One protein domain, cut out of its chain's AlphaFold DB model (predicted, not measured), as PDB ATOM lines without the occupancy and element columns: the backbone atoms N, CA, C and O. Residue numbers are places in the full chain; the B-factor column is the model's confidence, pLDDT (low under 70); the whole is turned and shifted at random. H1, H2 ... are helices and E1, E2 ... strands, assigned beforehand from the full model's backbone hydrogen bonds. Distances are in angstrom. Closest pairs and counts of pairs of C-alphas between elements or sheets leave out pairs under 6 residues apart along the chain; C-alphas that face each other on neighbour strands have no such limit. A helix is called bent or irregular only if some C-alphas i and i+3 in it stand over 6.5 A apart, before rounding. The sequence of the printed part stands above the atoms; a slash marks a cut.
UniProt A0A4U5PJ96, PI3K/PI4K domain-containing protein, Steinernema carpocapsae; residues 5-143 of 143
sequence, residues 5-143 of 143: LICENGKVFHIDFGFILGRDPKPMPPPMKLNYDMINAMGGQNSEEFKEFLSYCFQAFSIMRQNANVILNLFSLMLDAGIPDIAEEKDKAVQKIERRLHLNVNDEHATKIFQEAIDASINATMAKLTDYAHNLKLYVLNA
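What this domain is: This is residues 5 to 143 of the 143 residues of the protein "PI3K/PI4K domain-containing protein" of Steinernema carpocapsae (UniProt A0A4U5PJ96). Two helices, H2 and the much longer H6, meet as a V near H2's last turns and H6's first; the short H1 sits across its open side, and H3 and H5 run side by side, opposite ways, out from the V's closed end, with H4 at their far end. The unnamed stretch 15 to 35 passes through the space between H6 and the H3 and H5 pair, while residues 7 to 12 stick out as a small loop and residues 130 to 143 as an arm, mostly H6. The printed part has 139 residues, with one named strand and six named helices in the order E1, H1, H2, H3, H4, H5, H6; the class is mostly helix. The whole is loose, with a radius of gyration of the C-alphas of 18.4 A, and elongated, spanning 59 by 34 by 34 A.

Where its parts are: E1, residues 12 to 14, begins with C-alpha 12 at (125.362, 122.793, 163.481). H1 is residues 36 to 41. H2, residues 48 to 66, is 27.1 A long. H3, residues 68 to 80, is 20.3 A long and irregular, with C-alphas 77 and 80 lying 7.2 A apart. H4 is residues 84 to 88. H5, residues 90 to 101, is 18.3 A long and irregular, with C-alphas 91 and 94 lying 7.3 A apart. H6, residues 107 to 141, is 51.0 A long and ends with C-alpha 141 at (120.853, 91.820, 186.230).

How they stand to each other: Residues 5 to 6 pair antiparallel with residues 12 to 13 of E1, which pairs with no named strand and is apart from H2 and H6. H2, with residues 58 to 62 alone, touches residues 107 to 114 of H6 at a steep tilt of 43 degrees, opposite ways; the closest C-alphas, of Phe 58 and Thr 111, are 6.6 A apart. H1 only just touches H6, with 3 pairs of C-alphas within 8 A, the closest those of Tyr 36 and Thr 125, 6.3 A. H1 and H2 are close but not clearly touching, with the C-alphas of Ile 39 and Phe 50 closest at 6.9 A. H2 and H3 meet only through their link. H3 and H5 touch at a shallow tilt of 19 degrees, opposite ways, the C-alphas of Leu 79 and Lys 90 closest at 5.9 A. H3 and H4 only just touch, only at the corner, with 3 pairs of C-alphas within 8 A, the closest those of Leu 79 and Ile 86, 6.4 A. Leaving out H3 and H4, which touch only at the corner, 1 of the 4 pairs of helices that touch is at a shallow tilt, and the helix packing is mostly crossed. Every O i to N i+4 pair is within hydrogen-bond range in H1, H2, H4 and H6, against 8 of 9 in H3 and 6 of 8 in H5.

The domain as a whole: The C-alphas farthest apart, of Leu 77 and Ala 143, are 60.0 A apart. The printed part has no cut and ends at the chain's last residue, 143. The link from E1 to H1, 21 residues, is long. The mean pLDDT of the printed part is 90.7, and residues 142 to 143 are under 70.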
ATOM      1  N   LEU A   5     125.509 123.541 169.150       91.31
ATOM      2  CA  LEU A   5     124.130 123.973 168.942       91.31
ATOM      3  C   LEU A   5     123.658 123.619 167.536       91.31
ATOM      4  O   LEU A   5     124.456 123.550 166.598       91.31
ATOM      5  N   ILE A   6     122.347 123.418 167.410       92.81
ATOM      6  CA  ILE A   6     121.660 123.131 166.152       92.81
ATOM      7  C   ILE A   6     120.595 124.207 165.938       92.81
ATOM      8  O   ILE A   6     119.767 124.454 166.813       92.81
ATOM      9  N   CYS A   7     120.629 124.857 164.780       94.31
ATOM     10  CA  CYS A   7     119.601 125.798 164.349       94.31
ATOM     11  C   CYS A   7     118.368 125.067 163.798       94.31
ATOM     12  O   CYS A   7     118.472 123.950 163.298       94.31
ATOM     13  N   GLU A   8     117.221 125.749 163.752       95.44
ATOM     14  CA  GLU A   8     115.985 125.219 163.141       95.44
ATOM     15  C   GLU A   8     116.161 124.809 161.667       95.44
ATOM     16  O   GLU A   8     115.486 123.909 161.180       95.44
ATOM     17  N   ASN A   9     117.105 125.432 160.958       95.00
ATOM     18  CA  ASN A   9     117.456 125.088 159.577       95.00
ATOM     19  C   ASN A   9     118.480 123.942 159.454       95.00
ATOM     20  O   ASN A   9     119.040 123.744 158.378       95.00
ATOM     21  N   GLY A  10     118.785 123.241 160.548       91.44
ATOM     22  CA  GLY A  10     119.696 122.096 160.576       91.44
ATOM     23  C   GLY A  10     121.188 122.438 160.625       91.44
ATOM     24  O   GLY A  10     122.012 121.529 160.684       91.44
ATOM     25  N   LYS A  11     121.580 123.722 160.628       93.81
ATOM     26  CA  LYS A  11     122.996 124.099 160.766       93.81
ATOM     27  C   LYS A  11     123.510 123.780 162.166       93.81
ATOM     28  O   LYS A  11     122.890 124.173 163.152       93.81
ATOM     29  N   VAL A  12     124.677 123.144 162.232       92.31
ATOM     30  CA  VAL A  12     125.362 122.793 163.481       92.31
ATOM     31  C   VAL A  12     126.604 123.662 163.650       92.31
ATOM     32  O   VAL A  12     127.351 123.859 162.692       92.31
ATOM     33  N   PHE A  13     126.843 124.181 164.852       93.25
ATOM     34  CA  PHE A  13     128.028 124.991 165.141       93.25
ATOM     35  C   PHE A  13     128.533 124.798 166.572       93.25
ATOM     36  O   PHE A  13     127.768 124.512 167.495       93.25
ATOM     37  N   HIS A  14     129.847 124.957 166.738       91.88
ATOM     38  CA  HIS A  14     130.502 124.978 168.040       91.88
ATOM     39  C   HIS A  14     130.375 126.369 168.673       91.88
ATOM     40  O   HIS A  14     130.567 127.369 167.981       91.88
ATOM     41  N   ILE A  15     130.070 126.435 169.973       92.62
ATOM     42  CA  ILE A  15     129.869 127.709 170.698       92.62
ATOM     43  C   ILE A  15     130.964 128.059 171.701       92.62
ATOM     44  O   ILE A  15     131.002 129.182 172.194       92.62
ATOM     45  N   ASP A  16     131.844 127.113 172.005       88.12
ATOM     46  CA  ASP A  16     132.876 127.278 173.020       88.12
ATOM     47  C   ASP A  16     134.252 126.992 172.419       88.12
ATOM     48  O   ASP A  16     134.503 125.911 171.875       88.12
ATOM     49  N   PHE A  17     135.125 127.991 172.531       89.69
ATOM     50  CA  PHE A  17     136.512 127.986 172.071       89.69
ATOM     51  C   PHE A  17     137.479 128.289 173.224       89.69
ATOM     52  O   PHE A  17     138.580 128.777 172.988       89.69
ATOM     53  N   GLY A  18     137.080 128.021 174.475       87.19
ATOM     54  CA  GLY A  18     137.918 128.227 175.660       87.19
ATOM     55  C   GLY A  18     139.191 127.372 175.691       87.19
ATOM     56  O   GLY A  18     140.099 127.688 176.450       87.19
ATOM     57  N   PHE A  19     139.264 126.329 174.854       89.44
ATOM     58  CA  PHE A  19     140.464 125.530 174.619       89.44
ATOM     59  C   PHE A  19     140.734 125.393 173.114       89.44
ATOM     60  O   PHE A  19     139.895 124.887 172.364       89.44
ATOM     61  N   ILE A  20     141.916 125.813 172.669       90.88
ATOM     62  CA  ILE A  20     142.364 125.774 171.273       90.88
ATOM     63  C   ILE A  20     143.760 125.146 171.144       90.88
ATOM     64  O   ILE A  20     144.430 124.813 172.118       90.88
ATOM     65  N   LEU A  21     144.210 124.932 169.901       88.94
ATOM     66  CA  LEU A  21     145.558 124.430 169.584       88.94
ATOM     67  C   LEU A  21     145.938 123.135 170.333       88.94
ATOM     68  O   LEU A  21     147.068 122.953 170.795       88.94
ATOM     69  N   GLY A  22     144.978 122.214 170.429       85.56
ATOM     70  CA  GLY A  22     145.167 120.893 171.031       85.56
ATOM     71  C   GLY A  22     145.076 120.864 172.555       85.56
ATOM     72  O   GLY A  22     145.236 119.788 173.128       85.56
ATOM     73  N   ARG A  23     144.802 121.999 173.211       87.44
ATOM     74  CA  ARG A  23     144.404 122.010 174.619       87.44
ATOM     75  C   ARG A  23     143.018 121.386 174.749       87.44
ATOM     76  O   ARG A  23     142.134 121.624 173.929       87.44
ATOM     77  N   ASP A  24     142.852 120.551 175.761       88.62
ATOM     78  CA  ASP A  24     141.575 119.943 176.113       88.62
ATOM     79  C   ASP A  24     141.615 119.609 177.612       88.62
ATOM     80  O   ASP A  24     142.644 119.123 178.092       88.62
ATOM     81  N   PRO A  25     140.535 119.851 178.371       86.56
ATOM     82  CA  PRO A  25     140.467 119.442 179.772       86.56
ATOM     83  C   PRO A  25     140.478 117.914 179.935       86.56
ATOM     84  O   PRO A  25     140.757 117.407 181.021       86.56
ATOM     85  N   LYS A  26     140.157 117.154 178.878       85.25
ATOM     86  CA  LYS A  26     140.195 115.690 178.886       85.25
ATOM     87  C   LYS A  26     141.602 115.208 178.515       85.25
ATOM     88  O   LYS A  26     142.154 115.674 177.524       85.25
ATOM     89  N   PRO A  27     142.152 114.202 179.219       82.38
ATOM     90  CA  PRO A  27     143.535 113.757 179.019       82.38
ATOM     91  C   PRO A  27     143.788 113.098 177.655       82.38
ATOM     92  O   PRO A  27     144.906 113.121 177.155       82.38
ATOM     93  N   MET A  28     142.762 112.493 177.048       83.56
ATOM     94  CA  MET A  28     142.854 111.823 175.746       83.56
ATOM     95  C   MET A  28     141.612 112.154 174.913       83.56
ATOM     96  O   MET A  28     140.662 111.364 174.861       83.56
ATOM     97  N   PRO A  29     141.548 113.357 174.317       85.69
ATOM     98  CA  PRO A  29     140.436 113.714 173.460       85.69
ATOM     99  C   PRO A  29     140.498 112.898 172.161       85.69
ATOM    100  O   PRO A  29     141.590 112.633 171.654       85.69
ATOM    101  N   PRO A  30     139.345 112.504 171.590       87.19
ATOM    102  CA  PRO A  30     139.343 111.879 170.276       87.19
ATOM    103  C   PRO A  30     139.912 112.860 169.232       87.19
ATOM    104  O   PRO A  30     139.719 114.074 169.380       87.19
ATOM    105  N   PRO A  31     140.581 112.362 168.175       87.88
ATOM    106  CA  PRO A  31     141.157 113.205 167.127       87.88
ATOM    107  C   PRO A  31     140.142 114.151 166.477       87.88
ATOM    108  O   PRO A  31     140.480 115.304 166.197       87.88
ATOM    109  N   MET A  32     138.907 113.673 166.293       90.25
ATOM    110  CA  MET A  32     137.765 114.410 165.771       90.25
ATOM    111  C   MET A  32     136.603 114.390 166.770       90.25
ATOM    112  O   MET A  32     136.321 113.385 167.424       90.25
ATOM    113  N   LYS A  33     135.894 115.516 166.888       88.56
ATOM    114  CA  LYS A  33     134.711 115.660 167.750       88.56
ATOM    115  C   LYS A  33     133.456 115.167 167.020       88.56
ATOM    116  O   LYS A  33     132.539 115.937 166.769       88.56
ATOM    117  N   LEU A  34     133.438 113.884 166.678       88.69
ATOM    118  CA  LEU A  34     132.291 113.202 166.081       88.69
ATOM    119  C   LEU A  34     131.755 112.182 167.087       88.69
ATOM    120  O   LEU A  34     132.526 111.379 167.608       88.69
ATOM    121  N   ASN A  35     130.460 112.240 167.391       84.69
ATOM    122  CA  ASN A  35     129.820 111.339 168.349       84.69
ATOM    123  C   ASN A  35     128.726 110.486 167.685       84.69
ATOM    124  O   ASN A  35     128.403 110.660 166.512       84.69
ATOM    125  N   TYR A  36     128.171 109.549 168.453       86.25
ATOM    126  CA  TYR A  36     127.241 108.548 167.944       86.25
ATOM    127  C   TYR A  36     125.926 109.162 167.479       86.25
ATOM    128  O   TYR A  36     125.452 108.817 166.402       86.25
ATOM    129  N   ASP A  37     125.368 110.103 168.240       88.50
ATOM    130  CA  ASP A  37     124.073 110.686 167.891       88.50
ATOM    131  C   ASP A  37     124.175 111.554 166.632       88.50
ATOM    132  O   ASP A  37     123.250 111.555 165.830       88.50
ATOM    133  N   MET A  38     125.316 112.215 166.392       91.50
ATOM    134  CA  MET A  38     125.582 112.909 165.123       91.50
ATOM    135  C   MET A  38     125.598 111.930 163.945       91.50
ATOM    136  O   MET A  38     125.008 112.204 162.906       91.50
ATOM    137  N   ILE A  39     126.250 110.774 164.109       92.38
ATOM    138  CA  ILE A  39     126.299 109.731 163.075       92.38
ATOM    139  C   ILE A  39     124.902 109.151 162.827       92.38
ATOM    140  O   ILE A  39     124.499 108.981 161.680       92.38
ATOM    141  N   ASN A  40     124.137 108.887 163.884       92.06
ATOM    142  CA  ASN A  40     122.763 108.400 163.773       92.06
ATOM    143  C   ASN A  40     121.813 109.427 163.159       92.06
ATOM    144  O   ASN A  40     120.929 109.043 162.400       92.06
ATOM    145  N   ALA A  41     121.993 110.717 163.455       92.50
ATOM    146  CA  ALA A  41     121.221 111.791 162.836       92.50
ATOM    147  C   ALA A  41     121.447 111.850 161.318       92.50
ATOM    148  O   ALA A  41     120.549 112.243 160.582       92.50
ATOM    149  N   MET A  42     122.615 111.397 160.853       95.31
ATOM    150  CA  MET A  42     122.924 111.192 159.437       95.31
ATOM    151  C   MET A  42     122.473 109.818 158.912       95.31
ATOM    152  O   MET A  42     122.880 109.435 157.834       95.31
ATOM    153  N   GLY A  43     121.679 109.030 159.642       94.44
ATOM    154  CA  GLY A  43     121.228 107.706 159.185       94.44
ATOM    155  C   GLY A  43     122.198 106.552 159.475       94.44
ATOM    156  O   GLY A  43     121.971 105.423 159.040       94.44
ATOM    157  N   GLY A  44     123.261 106.796 160.245       93.44
ATOM    158  CA  GLY A  44     124.233 105.780 160.655       93.44
ATOM    159  C   GLY A  44     125.432 105.658 159.710       93.44
ATOM    160  O   GLY A  44     125.449 106.220 158.620       93.44
ATOM    161  N   GLN A  45     126.448 104.887 160.111       92.31
ATOM    162  CA  GLN A  45     127.736 104.798 159.392       92.31
ATOM    163  C   GLN A  45     127.636 104.239 157.964       92.31
ATOM    164  O   GLN A  45     128.513 104.482 157.144       92.31
ATOM    165  N   ASN A  46     126.583 103.473 157.667       93.75
ATOM    166  CA  ASN A  46     126.392 102.836 156.362       93.75
ATOM    167  C   ASN A  46     125.464 103.628 155.425       93.75
ATOM    168  O   ASN A  46     125.232 103.183 154.302       93.75
ATOM    169  N   SER A  47     124.914 104.754 155.887       97.62
ATOM    170  CA  SER A  47     124.017 105.609 155.104       97.62
ATOM    171  C   SER A  47     124.748 106.335 153.972       97.62
ATOM    172  O   SER A  47     125.972 106.497 154.002       97.62
ATOM    173  N   GLU A  48     123.996 106.791 152.973       98.12
ATOM    174  CA  GLU A  48     124.549 107.635 151.911       98.12
ATOM    175  C   GLU A  48     124.866 109.041 152.437       98.12
ATOM    176  O   GLU A  48     125.900 109.605 152.090       98.12
ATOM    177  N   GLU A  49     124.056 109.567 153.355       97.75
ATOM    178  CA  GLU A  49     124.245 110.876 153.979       97.75
ATOM    179  C   GLU A  49     125.545 110.934 154.796       97.75
ATOM    180  O   GLU A  49     126.273 111.926 154.747       97.75
ATOM    181  N   PHE A  50     125.898 109.858 155.511       96.00
ATOM    182  CA  PHE A  50     127.180 109.791 156.210       96.00
ATOM    183  C   PHE A  50     128.366 109.728 155.238       96.00
ATOM    184  O   PHE A  50     129.384 110.384 155.468       96.00
ATOM    185  N   LYS A  51     128.248 108.990 154.127       96.81
ATOM    186  CA  LYS A  51     129.289 108.966 153.081       96.81
ATOM    187  C   LYS A  51     129.456 110.339 152.428       96.81
ATOM    188  O   LYS A  51     130.585 110.761 152.176       96.81
ATOM    189  N   GLU A  52     128.358 111.048 152.186       97.94
ATOM    190  CA  GLU A  52     128.376 112.410 151.655       97.94
ATOM    191  C   GLU A  52     129.024 113.387 152.646       97.94
ATOM    192  O   GLU A  52     129.907 114.158 152.263       97.94
ATOM    193  N   PHE A  53     128.689 113.290 153.936       96.56
ATOM    194  CA  PHE A  53     129.365 114.033 155.000       96.56
ATOM    195  C   PHE A  53     130.884 113.817 154.973       96.56
ATOM    196  O   PHE A  53     131.641 114.790 154.970       96.56
ATOM    197  N   LEU A  54     131.344 112.562 154.886       96.19
ATOM    198  CA  LEU A  54     132.773 112.256 154.784       96.19
ATOM    199  C   LEU A  54     133.397 112.885 153.532       96.19
ATOM    200  O   LEU A  54     134.463 113.494 153.623       96.19
ATOM    201  N   SER A  55     132.717 112.808 152.384       97.31
ATOM    202  CA  SER A  55     133.158 113.460 151.145       97.31
ATOM    203  C   SER A  55     133.361 114.966 151.334       97.31
ATOM    204  O   SER A  55     134.402 115.503 150.942       97.31
ATOM    205  N   TYR A  56     132.426 115.656 151.996       97.81
ATOM    206  CA  TYR A  56     132.586 117.074 152.318       97.81
ATOM    207  C   TYR A  56     133.741 117.336 153.284       97.81
ATOM    208  O   TYR A  56     134.475 118.307 153.092       97.81
ATOM    209  N   CYS A  57     133.961 116.477 154.284       97.06
ATOM    210  CA  CYS A  57     135.113 116.593 155.176       97.06
ATOM    211  C   CYS A  57     136.440 116.518 154.403       97.06
ATOM    212  O   CYS A  57     137.317 117.355 154.626       97.06
ATOM    213  N   PHE A  58     136.585 115.571 153.469       96.88
ATOM    214  CA  PHE A  58     137.794 115.443 152.647       96.88
ATOM    215  C   PHE A  58     138.002 116.642 151.722       96.88
ATOM    216  O   PHE A  58     139.107 117.184 151.655       96.88
ATOM    217  N   GLN A  59     136.940 117.097 151.055       97.69
ATOM    218  CA  GLN A  59     136.990 118.283 150.201       97.69
ATOM    219  C   GLN A  59     137.398 119.524 151.002       97.69
ATOM    220  O   GLN A  59     138.323 120.236 150.612       97.69
ATOM    221  N   ALA A  60     136.778 119.750 152.163       98.00
ATOM    222  CA  ALA A  60     137.117 120.863 153.042       98.00
ATOM    223  C   ALA A  60     138.576 120.789 153.516       98.00
ATOM    224  O   ALA A  60     139.286 121.794 153.486       98.00
ATOM    225  N   PHE A  61     139.052 119.603 153.907       97.56
ATOM    226  CA  PHE A  61     140.440 119.407 154.324       97.56
ATOM    227  C   PHE A  61     141.436 119.709 153.196       97.56
ATOM    228  O   PHE A  61     142.417 120.421 153.420       97.56
ATOM    229  N   SER A  62     141.155 119.252 151.972       97.19
ATOM    230  CA  SER A  62     141.968 119.563 150.791       97.19
ATOM    231  C   SER A  62     142.007 121.070 150.505       97.19
ATOM    232  O   SER A  62     143.087 121.644 150.358       97.19
ATOM    233  N   ILE A  63     140.854 121.748 150.532       97.75
ATOM    234  CA  ILE A  63     140.770 123.202 150.321       97.75
ATOM    235  C   ILE A  63     141.562 123.961 151.396       97.75
ATOM    236  O   ILE A  63     142.303 124.893 151.075       97.75
ATOM    237  N   MET A  64     141.461 123.560 152.668       97.69
ATOM    238  CA  MET A  64     142.238 124.172 153.752       97.69
ATOM    239  C   MET A  64     143.747 123.997 153.550       97.69
ATOM    240  O   MET A  64     144.498 124.948 153.758       97.69
ATOM    241  N   ARG A  65     144.199 122.817 153.102       97.81
ATOM    242  CA  ARG A  65     145.614 122.555 152.787       97.81
ATOM    243  C   ARG A  65     146.123 123.430 151.645       97.81
ATOM    244  O   ARG A  65     147.188 124.027 151.770       97.81
ATOM    245  N   GLN A  66     145.348 123.563 150.569       97.00
ATOM    246  CA  GLN A  66     145.698 124.422 149.430       97.00
ATOM    247  C   GLN A  66     145.825 125.901 149.829       97.00
ATOM    248  O   GLN A  66     146.632 126.632 149.262       97.00
ATOM    249  N   ASN A  67     145.067 126.332 150.842       97.44
ATOM    250  CA  ASN A  67     145.062 127.706 151.349       97.44
ATOM    251  C   ASN A  67     145.852 127.877 152.662       97.44
ATOM    252  O   ASN A  67     145.712 128.897 153.344       97.44
ATOM    253  N   ALA A  68     146.703 126.910 153.022       97.56
ATOM    254  CA  ALA A  68     147.368 126.871 154.323       97.56
ATOM    255  C   ALA A  68     148.212 128.118 154.619       97.56
ATOM    256  O   ALA A  68     148.214 128.596 155.749       97.56
ATOM    257  N   ASN A  69     148.867 128.696 153.608       96.88
ATOM    258  CA  ASN A  69     149.697 129.893 153.775       96.88
ATOM    259  C   ASN A  69     148.924 131.069 154.386       96.88
ATOM    260  O   ASN A  69     149.453 131.777 155.239       96.88
ATOM    261  N   VAL A  70     147.661 131.265 153.992       97.38
ATOM    262  CA  VAL A  70     146.817 132.333 154.550       97.38
ATOM    263  C   VAL A  70     146.572 132.081 156.037       97.38
ATOM    264  O   VAL A  70     146.763 132.978 156.855       97.38
ATOM    265  N   ILE A  71     146.214 130.847 156.391       95.81
ATOM    266  CA  ILE A  71     145.945 130.436 157.773       95.81
ATOM    267  C   ILE A  71     147.206 130.608 158.633       95.81
ATOM    268  O   ILE A  71     147.155 131.232 159.691       95.81
ATOM    269  N   LEU A  72     148.354 130.107 158.168       96.12
ATOM    270  CA  LEU A  72     149.624 130.168 158.897       96.12
ATOM    271  C   LEU A  72     150.107 131.610 159.098       96.12
ATOM    272  O   LEU A  72     150.566 131.955 160.189       96.12
ATOM    273  N   ASN A  73     149.950 132.472 158.091       95.88
ATOM    274  CA  ASN A  73     150.325 133.881 158.192       95.88
ATOM    275  C   ASN A  73     149.428 134.638 159.179       95.88
ATOM    276  O   ASN A  73     149.937 135.396 160.001       95.88
ATOM    277  N   LEU A  74     148.113 134.398 159.159       94.94
ATOM    278  CA  LEU A  74     147.194 135.001 160.130       94.94
ATOM    279  C   LEU A  74     147.549 134.598 161.564       94.94
ATOM    280  O   LEU A  74     147.643 135.456 162.438       94.94
ATOM    281  N   PHE A  75     147.830 133.315 161.803       92.88
ATOM    282  CA  PHE A  75     148.244 132.863 163.131       92.88
ATOM    283  C   PHE A  75     149.615 133.395 163.550       92.88
ATOM    284  O   PHE A  75     149.811 133.678 164.729       92.88
ATOM    285  N   SER A  76     150.533 133.601 162.602       93.25
ATOM    286  CA  SER A  76     151.822 134.253 162.866       93.25
ATOM    287  C   SER A  76     151.642 135.697 163.348       93.25
ATOM    288  O   SER A  76     152.336 136.132 164.262       93.25
ATOM    289  N   LEU A  77     150.670 136.426 162.791       93.19
ATOM    290  CA  LEU A  77     150.328 137.785 163.232       93.19
ATOM    291  C   LEU A  77     149.601 137.809 164.586       93.19
ATOM    292  O   LEU A  77     149.676 138.797 165.309       93.19
ATOM    293  N   MET A  78     148.908 136.728 164.947       91.50
ATOM    294  CA  MET A  78     148.158 136.616 166.202       91.50
ATOM    295  C   MET A  78     149.005 136.214 167.414       91.50
ATOM    296  O   MET A  78     148.480 136.179 168.528       91.50
ATOM    297  N   LEU A  79     150.295 135.914 167.238       90.88
ATOM    298  CA  LEU A  79     151.152 135.421 168.322       90.88
ATOM    299  C   LEU A  79     151.223 136.377 169.527       90.88
ATOM    300  O   LEU A  79     151.408 135.924 170.653       90.88
ATOM    301  N   ASP A  80     151.053 137.680 169.297       89.94
ATOM    302  CA  ASP A  80     151.068 138.733 170.322       89.94
ATOM    303  C   ASP A  80     149.672 139.260 170.696       89.94
ATOM    304  O   ASP A  80     149.545 140.248 171.414       89.94
ATOM    305  N   ALA A  81     148.600 138.595 170.255       90.56
ATOM    306  CA  ALA A  81     147.225 139.050 170.478       90.56
ATOM    307  C   ALA A  81     146.713 138.862 171.923       90.56
ATOM    308  O   ALA A  81     145.558 139.168 172.207       90.56
ATOM    309  N   GLY A  82     147.532 138.327 172.838       87.56
ATOM    310  CA  GLY A  82     147.142 138.084 174.232       87.56
ATOM    311  C   GLY A  82     146.139 136.939 174.426       87.56
ATOM    312  O   GLY A  82     145.505 136.852 175.474       87.56
ATOM    313  N   ILE A  83     145.984 136.056 173.432       88.94
ATOM    314  CA  ILE A  83     145.106 134.882 173.526       88.94
ATOM    315  C   ILE A  83     145.766 133.847 174.457       88.94
ATOM    316  O   ILE A  83     146.869 133.404 174.128       88.94
ATOM    317  N   PRO A  84     145.126 133.426 175.569       88.25
ATOM    318  CA  PRO A  84     145.769 132.620 176.615       88.25
ATOM    319  C   PRO A  84     146.497 131.365 176.106       88.25
ATOM    320  O   PRO A  84     147.692 131.205 176.346       88.25
ATOM    321  N   ASP A  85     145.818 130.529 175.318       85.50
ATOM    322  CA  ASP A  85     146.378 129.271 174.801       85.50
ATOM    323  C   ASP A  85     147.495 129.471 173.765       85.50
ATOM    324  O   ASP A  85     148.339 128.591 173.574       85.50
ATOM    325  N   ILE A  86     147.502 130.618 173.074       86.62
ATOM    326  CA  ILE A  86     148.604 130.993 172.179       86.62
ATOM    327  C   ILE A  86     149.780 131.486 173.014       86.62
ATOM    328  O   ILE A  86     150.906 131.074 172.766       86.62
ATOM    329  N   ALA A  87     149.530 132.333 174.013       84.31
ATOM    330  CA  ALA A  87     150.565 132.924 174.850       84.31
ATOM    331  C   ALA A  87     151.365 131.870 175.632       84.31
ATOM    332  O   ALA A  87     152.570 132.038 175.813       84.31
ATOM    333  N   GLU A  88     150.730 130.768 176.049       84.31
ATOM    334  CA  GLU A  88     151.408 129.684 176.773       84.31
ATOM    335  C   GLU A  88     152.436 128.932 175.905       84.31
ATOM    336  O   GLU A  88     153.490 128.521 176.388       84.31
ATOM    337  N   GLU A  89     152.162 128.759 174.609       84.38
ATOM    338  CA  GLU A  89     153.033 128.042 173.669       84.38
ATOM    339  C   GLU A  89     153.235 128.828 172.363       84.38
ATOM    340  O   GLU A  89     153.083 128.290 171.261       84.38
ATOM    341  N   LYS A  90     153.606 130.106 172.496       84.00
ATOM    342  CA  LYS A  90     153.681 131.072 171.388       84.00
ATOM    343  C   LYS A  90     154.484 130.544 170.196       84.00
ATOM    344  O   LYS A  90     153.971 130.480 169.082       84.00
ATOM    345  N   ASP A  91     155.689 130.037 170.447       81.81
ATOM    346  CA  ASP A  91     156.595 129.538 169.399       81.81
ATOM    347  C   ASP A  91     156.094 128.261 168.700       81.81
ATOM    348  O   ASP A  91     156.571 127.894 167.625       81.81
ATOM    349  N   LYS A  92     155.124 127.558 169.296       89.31
ATOM    350  CA  LYS A  92     154.575 126.301 168.769       89.31
ATOM    351  C   LYS A  92     153.192 126.470 168.155       89.31
ATOM    352  O   LYS A  92     152.734 125.542 167.493       89.31
ATOM    353  N   ALA A  93     152.520 127.605 168.346       89.88
ATOM    354  CA  ALA A  93     151.145 127.801 167.896       89.88
ATOM    355  C   ALA A  93     150.989 127.576 166.380       89.88
ATOM    356  O   ALA A  93     150.168 126.761 165.959       89.88
ATOM    357  N   VAL A  94     151.845 128.209 165.572       93.75
ATOM    358  CA  VAL A  94     151.855 128.042 164.106       93.75
ATOM    359  C   VAL A  94     152.227 126.607 163.719       93.75
ATOM    360  O   VAL A  94     151.535 125.986 162.911       93.75
ATOM    361  N   GLN A  95     153.246 126.029 164.366       93.31
ATOM    362  CA  GLN A  95     153.686 124.652 164.104       93.31
ATOM    363  C   GLN A  95     152.589 123.619 164.397       93.31
ATOM    364  O   GLN A  95     152.483 122.608 163.707       93.31
ATOM    365  N   LYS A  96     151.759 123.843 165.422       93.38
ATOM    366  CA  LYS A  96     150.626 122.961 165.739       93.38
ATOM    367  C   LYS A  96     149.614 122.936 164.593       93.38
ATOM    368  O   LYS A  96     149.130 121.862 164.251       93.38
ATOM    369  N   ILE A  97     149.330 124.082 163.978       94.25
ATOM    370  CA  ILE A  97     148.409 124.179 162.835       94.25
ATOM    371  C   ILE A  97     149.019 123.519 161.603       94.25
ATOM    372  O   ILE A  97     148.371 122.690 160.970       94.25
ATOM    373  N   GLU A  98     150.282 123.818 161.309       94.81
ATOM    374  CA  GLU A  98     151.023 123.211 160.201       94.81
ATOM    375  C   GLU A  98     151.008 121.677 160.284       94.81
ATOM    376  O   GLU A  98     150.664 120.993 159.316       94.81
ATOM    377  N   ARG A  99     151.283 121.126 161.474       94.44
ATOM    378  CA  ARG A  99     151.225 119.680 161.728       94.44
ATOM    379  C   ARG A  99     149.827 119.109 161.527       94.44
ATOM    380  O   ARG A  99     149.708 118.023 160.975       94.44
ATOM    381  N   ARG A 100     148.777 119.823 161.949       94.75
ATOM    382  CA  ARG A 100     147.377 119.391 161.768       94.75
ATOM    383  C   ARG A 100     146.930 119.422 160.308       94.75
ATOM    384  O   ARG A 100     146.052 118.652 159.940       94.75
ATOM    385  N   LEU A 101     147.536 120.274 159.487       96.50
ATOM    386  CA  LEU A 101     147.289 120.315 158.048       96.50
ATOM    387  C   LEU A 101     148.106 119.272 157.274       96.50
ATOM    388  O   LEU A 101     147.814 119.048 156.104       96.50
ATOM    389  N   HIS A 102     149.086 118.609 157.902       96.75
ATOM    390  CA  HIS A 102     149.919 117.564 157.293       96.75
ATOM    391  C   HIS A 102     150.620 118.012 155.994       96.75
ATOM    392  O   HIS A 102     150.708 117.259 155.025       96.75
ATOM    393  N   LEU A 103     151.105 119.256 155.935       95.81
ATOM    394  CA  LEU A 103     151.666 119.851 154.705       95.81
ATOM    395  C   LEU A 103     152.949 119.170 154.203       95.81
ATOM    396  O   LEU A 103     153.356 119.372 153.064       95.81
ATOM    397  N   ASN A 104     153.577 118.338 155.034       96.12
ATOM    398  CA  ASN A 104     154.778 117.580 154.697       96.12
ATOM    399  C   ASN A 104     154.505 116.319 153.856       96.12
ATOM    400  O   ASN A 104     155.447 115.601 153.522       96.12
ATOM    401  N   VAL A 105     153.242 116.014 153.547       97.12
ATOM    402  CA  VAL A 105     152.852 114.881 152.700       97.12
ATOM    403  C   VAL A 105     151.941 115.324 151.555       97.12
ATOM    404  O   VAL A 105     151.295 116.373 151.625       97.12
ATOM    405  N   ASN A 106     151.876 114.509 150.501       96.56
ATOM    406  CA  ASN A 106     150.967 114.726 149.375       96.56
ATOM    407  C   ASN A 106     149.489 114.545 149.785       96.56
ATOM    408  O   ASN A 106     149.180 114.076 150.884       96.56
ATOM    409  N   ASP A 107     148.572 114.922 148.898       93.81
ATOM    410  CA  ASP A 107     147.138 114.930 149.203       93.81
ATOM    411  C   ASP A 107     146.547 113.535 149.424       93.81
ATOM    412  O   ASP A 107     145.656 113.377 150.257       93.81
ATOM    413  N   GLU A 108     147.075 112.511 148.754       95.31
ATOM    414  CA  GLU A 108     146.652 111.122 148.950       95.31
ATOM    415  C   GLU A 108     146.973 110.645 150.374       95.31
ATOM    416  O   GLU A 108     146.096 110.178 151.104       95.31
ATOM    417  N   HIS A 109     148.216 110.840 150.822       97.12
ATOM    418  CA  HIS A 109     148.627 110.493 152.179       97.12
ATOM    419  C   HIS A 109     147.906 111.340 153.230       97.12
ATOM    420  O   HIS A 109     147.508 110.813 154.266       97.12
ATOM    421  N   ALA A 110     147.700 112.633 152.974       97.19
ATOM    422  CA  ALA A 110     146.958 113.499 153.883       97.19
ATOM    423  C   ALA A 110     145.502 113.038 154.044       97.19
ATOM    424  O   ALA A 110     144.991 112.994 155.162       97.19
ATOM    425  N   THR A 111     144.859 112.639 152.944       95.12
ATOM    426  CA  THR A 111     143.502 112.072 152.945       95.12
ATOM    427  C   THR A 111     143.448 110.797 153.778       95.12
ATOM    428  O   THR A 111     142.554 110.649 154.609       95.12
ATOM    429  N   LYS A 112     144.441 109.911 153.632       96.69
ATOM    430  CA  LYS A 112     144.540 108.687 154.434       96.69
ATOM    431  C   LYS A 112     144.696 108.977 155.930       96.69
ATOM    432  O   LYS A 112     143.964 108.407 156.730       96.69
ATOM    433  N   ILE A 113     145.591 109.893 156.307       96.50
ATOM    434  CA  ILE A 113     145.774 110.300 157.711       96.50
ATOM    435  C   ILE A 113     144.468 110.870 158.281       96.50
ATOM    436  O   ILE A 113     144.095 110.583 159.420       96.50
ATOM    437  N   PHE A 114     143.758 111.672 157.488       96.44
ATOM    438  CA  PHE A 114     142.489 112.238 157.913       96.44
ATOM    439  C   PHE A 114     141.415 111.154 158.084       96.44
ATOM    440  O   PHE A 114     140.748 111.144 159.114       96.44
ATOM    441  N   GLN A 115     141.317 110.186 157.167       95.88
ATOM    442  CA  GLN A 115     140.434 109.019 157.311       95.88
ATOM    443  C   GLN A 115     140.749 108.221 158.586       95.88
ATOM    444  O   GLN A 115     139.845 107.937 159.366       95.88
ATOM    445  N   GLU A 116     142.023 107.934 158.862       95.88
ATOM    446  CA  GLU A 116     142.439 107.223 160.079       95.88
ATOM    447  C   GLU A 116     142.012 107.972 161.358       95.88
ATOM    448  O   GLU A 116     141.577 107.359 162.336       95.88
ATOM    449  N   ALA A 117     142.079 109.307 161.354       95.25
ATOM    450  CA  ALA A 117     141.617 110.133 162.468       95.25
ATOM    451  C   ALA A 117     140.087 110.079 162.656       95.25
ATOM    452  O   ALA A 117     139.602 110.078 163.797       95.25
ATOM    453  N   ILE A 118     139.330 110.022 161.557       94.00
ATOM    454  CA  ILE A 118     137.873 109.846 161.566       94.00
ATOM    455  C   ILE A 118     137.527 108.476 162.160       94.00
ATOM    456  O   ILE A 118     136.789 108.409 163.146       94.00
ATOM    457  N   ASP A 119     138.126 107.409 161.637       93.06
ATOM    458  CA  ASP A 119     137.863 106.029 162.056       93.06
ATOM    459  C   ASP A 119     138.201 105.819 163.534       93.06
ATOM    460  O   ASP A 119     137.412 105.251 164.294       93.06
ATOM    461  N   ALA A 120     139.340 106.352 163.989       92.56
ATOM    462  CA  ALA A 120     139.723 106.319 165.397       92.56
ATOM    463  C   ALA A 120     138.678 107.002 166.297       92.56
ATOM    464  O   ALA A 120     138.380 106.518 167.391       92.56
ATOM    465  N   SER A 121     138.088 108.108 165.836       91.25
ATOM    466  CA  SER A 121     137.075 108.857 166.591       91.25
ATOM    467  C   SER A 121     135.733 108.118 166.653       91.25
ATOM    468  O   SER A 121     135.086 108.086 167.706       91.25
ATOM    469  N   ILE A 122     135.340 107.469 165.556       90.25
ATOM    470  CA  ILE A 122     134.139 106.628 165.483       90.25
ATOM    471  C   ILE A 122     134.287 105.414 166.404       90.25
ATOM    472  O   ILE A 122     133.421 105.164 167.245       90.25
ATOM    473  N   ASN A 123     135.411 104.702 166.315       88.12
ATOM    474  CA  ASN A 123     135.682 103.518 167.130       88.12
ATOM    475  C   ASN A 123     135.724 103.849 168.625       88.12
ATOM    476  O   ASN A 123     135.108 103.151 169.431       88.12
ATOM    477  N   ALA A 124     136.368 104.957 169.007       85.62
ATOM    478  CA  ALA A 124     136.383 105.424 170.393       85.62
ATOM    479  C   ALA A 124     134.972 105.727 170.925       85.62
ATOM    480  O   ALA A 124     134.689 105.541 172.109       85.62
ATOM    481  N   THR A 125     134.077 106.188 170.055       81.25
ATOM    482  CA  THR A 125     132.676 106.435 170.396       81.25
ATOM    483  C   THR A 125     131.897 105.124 170.548       81.25
ATOM    484  O   THR A 125     131.141 104.978 171.508       81.25
ATOM    485  N   MET A 126     132.116 104.147 169.660       79.56
ATOM    486  CA  MET A 126     131.460 102.833 169.726       79.56
ATOM    487  C   MET A 126     131.879 102.034 170.961       79.56
ATOM    488  O   MET A 126     131.037 101.407 171.606       79.56
ATOM    489  N   ALA A 127     133.162 102.099 171.325       80.69
ATOM    490  CA  ALA A 127     133.676 101.470 172.537       80.69
ATOM    491  C   ALA A 127     132.940 101.996 173.779       80.69
ATOM    492  O   ALA A 127     132.356 101.217 174.528       80.69
ATOM    493  N   LYS A 128     132.833 103.325 173.924       79.81
ATOM    494  CA  LYS A 128     132.117 103.955 175.049       79.81
ATOM    495  C   LYS A 128     130.646 103.552 175.131       79.81
ATOM    496  O   LYS A 128     130.122 103.391 176.230       79.81
ATOM    497  N   LEU A 129     129.977 103.396 173.989       79.75
ATOM    498  CA  LEU A 129     128.587 102.939 173.946       79.75
ATOM    499  C   LEU A 129     128.465 101.480 174.400       79.75
ATOM    500  O   LEU A 129     127.587 101.152 175.196       79.75
ATOM    501  N   THR A 130     129.357 100.619 173.910       79.88
ATOM    502  CA  THR A 130     129.394  99.198 174.278       79.88
ATOM    503  C   THR A 130     129.626  99.035 175.777       79.88
ATOM    504  O   THR A 130     128.900  98.288 176.431       79.88
ATOM    505  N   ASP A 131     130.564  99.801 176.337       80.62
ATOM    506  CA  ASP A 131     130.847  99.821 177.772       80.62
ATOM    507  C   ASP A 131     129.623 100.280 178.575       80.62
ATOM    508  O   ASP A 131     129.259  99.661 179.577       80.62
ATOM    509  N   TYR A 132     128.935 101.333 178.124       81.75
ATOM    510  CA  TYR A 132     127.713 101.812 178.772       81.75
ATOM    511  C   TYR A 132     126.601 100.753 178.764       81.75
ATOM    512  O   TYR A 132     126.000 100.478 179.804       81.75
ATOM    513  N   ALA A 133     126.360 100.112 177.617       81.50
ATOM    514  CA  ALA A 133     125.367  99.051 177.490       81.50
ATOM    515  C   ALA A 133     125.706  97.836 178.372       81.50
ATOM    516  O   ALA A 133     124.818  97.258 179.003       81.50
ATOM    517  N   HIS A 134     126.988  97.472 178.461       78.06
ATOM    518  CA  HIS A 134     127.455  96.405 179.341       78.06
ATOM    519  C   HIS A 134     127.201  96.735 180.818       78.06
ATOM    520  O   HIS A 134     126.628  95.918 181.539       78.06
ATOM    521  N   ASN A 135     127.544  97.950 181.253       83.06
ATOM    522  CA  ASN A 135     127.326  98.406 182.626       83.06
ATOM    523  C   ASN A 135     125.837  98.455 182.995       83.06
ATOM    524  O   ASN A 135     125.460  98.032 184.087       83.06
ATOM    525  N   LEU A 136     124.976  98.905 182.076       84.50
ATOM    526  CA  LEU A 136     123.528  98.896 182.283       84.50
ATOM    527  C   LEU A 136     122.991  97.465 182.408       84.50
ATOM    528  O   LEU A 136     122.194  97.184 183.301       84.50
ATOM    529  N   LYS A 137     123.456  96.543 181.555       84.88
ATOM    530  CA  LYS A 137     123.088  95.125 181.640       84.88
ATOM    531  C   LYS A 137     123.487  94.528 182.992       84.88
ATOM    532  O   LYS A 137     122.685  93.817 183.588       84.88
ATOM    533  N   LEU A 138     124.690  94.822 183.489       81.62
ATOM    534  CA  LEU A 138     125.125  94.389 184.819       81.62
ATOM    535  C   LEU A 138     124.268  94.997 185.932       81.62
ATOM    536  O   LEU A 138     123.936  94.293 186.877       81.62
ATOM    537  N   TYR A 139     123.883  96.269 185.827       81.62
ATOM    538  CA  TYR A 139     123.014  96.912 186.812       81.62
ATOM    539  C   TYR A 139     121.622  96.267 186.853       81.62
ATOM    540  O   TYR A 139     121.145  95.924 187.925       81.62
ATOM    541  N   VAL A 140     120.999  96.039 185.692       80.19
ATOM    542  CA  VAL A 140     119.657  95.433 185.591       80.19
ATOM    543  C   VAL A 140     119.649  93.961 186.015       80.19
ATOM    544  O   VAL A 140     118.650  93.491 186.538       80.19
ATOM    545  N   LEU A 141     120.742  93.221 185.800       77.06
ATOM    546  CA  LEU A 141     120.853  91.820 186.230       77.06
ATOM    547  C   LEU A 141     121.179  91.656 187.724       77.06
ATOM    548  O   LEU A 141     121.008  90.560 188.250       77.06
ATOM    549  N   ASN A 142     121.672  92.708 188.384       66.38
ATOM    550  CA  ASN A 142     122.023  92.710 189.808       66.38
ATOM    551  C   ASN A 142     121.073  93.579 190.663       66.38
ATOM    552  O   ASN A 142     121.376  93.826 191.832       66.38
ATOM    553  N   ALA A 143     119.962  94.050 190.088       57.72
ATOM    554  CA  ALA A 143     118.867  94.757 190.758       57.72
ATOM    555  C   ALA A 143     117.633  93.850 190.843       57.72
ATOM    556  O   ALA A 143     116.915  93.950 191.862       57.72
TER     557      ALA A 143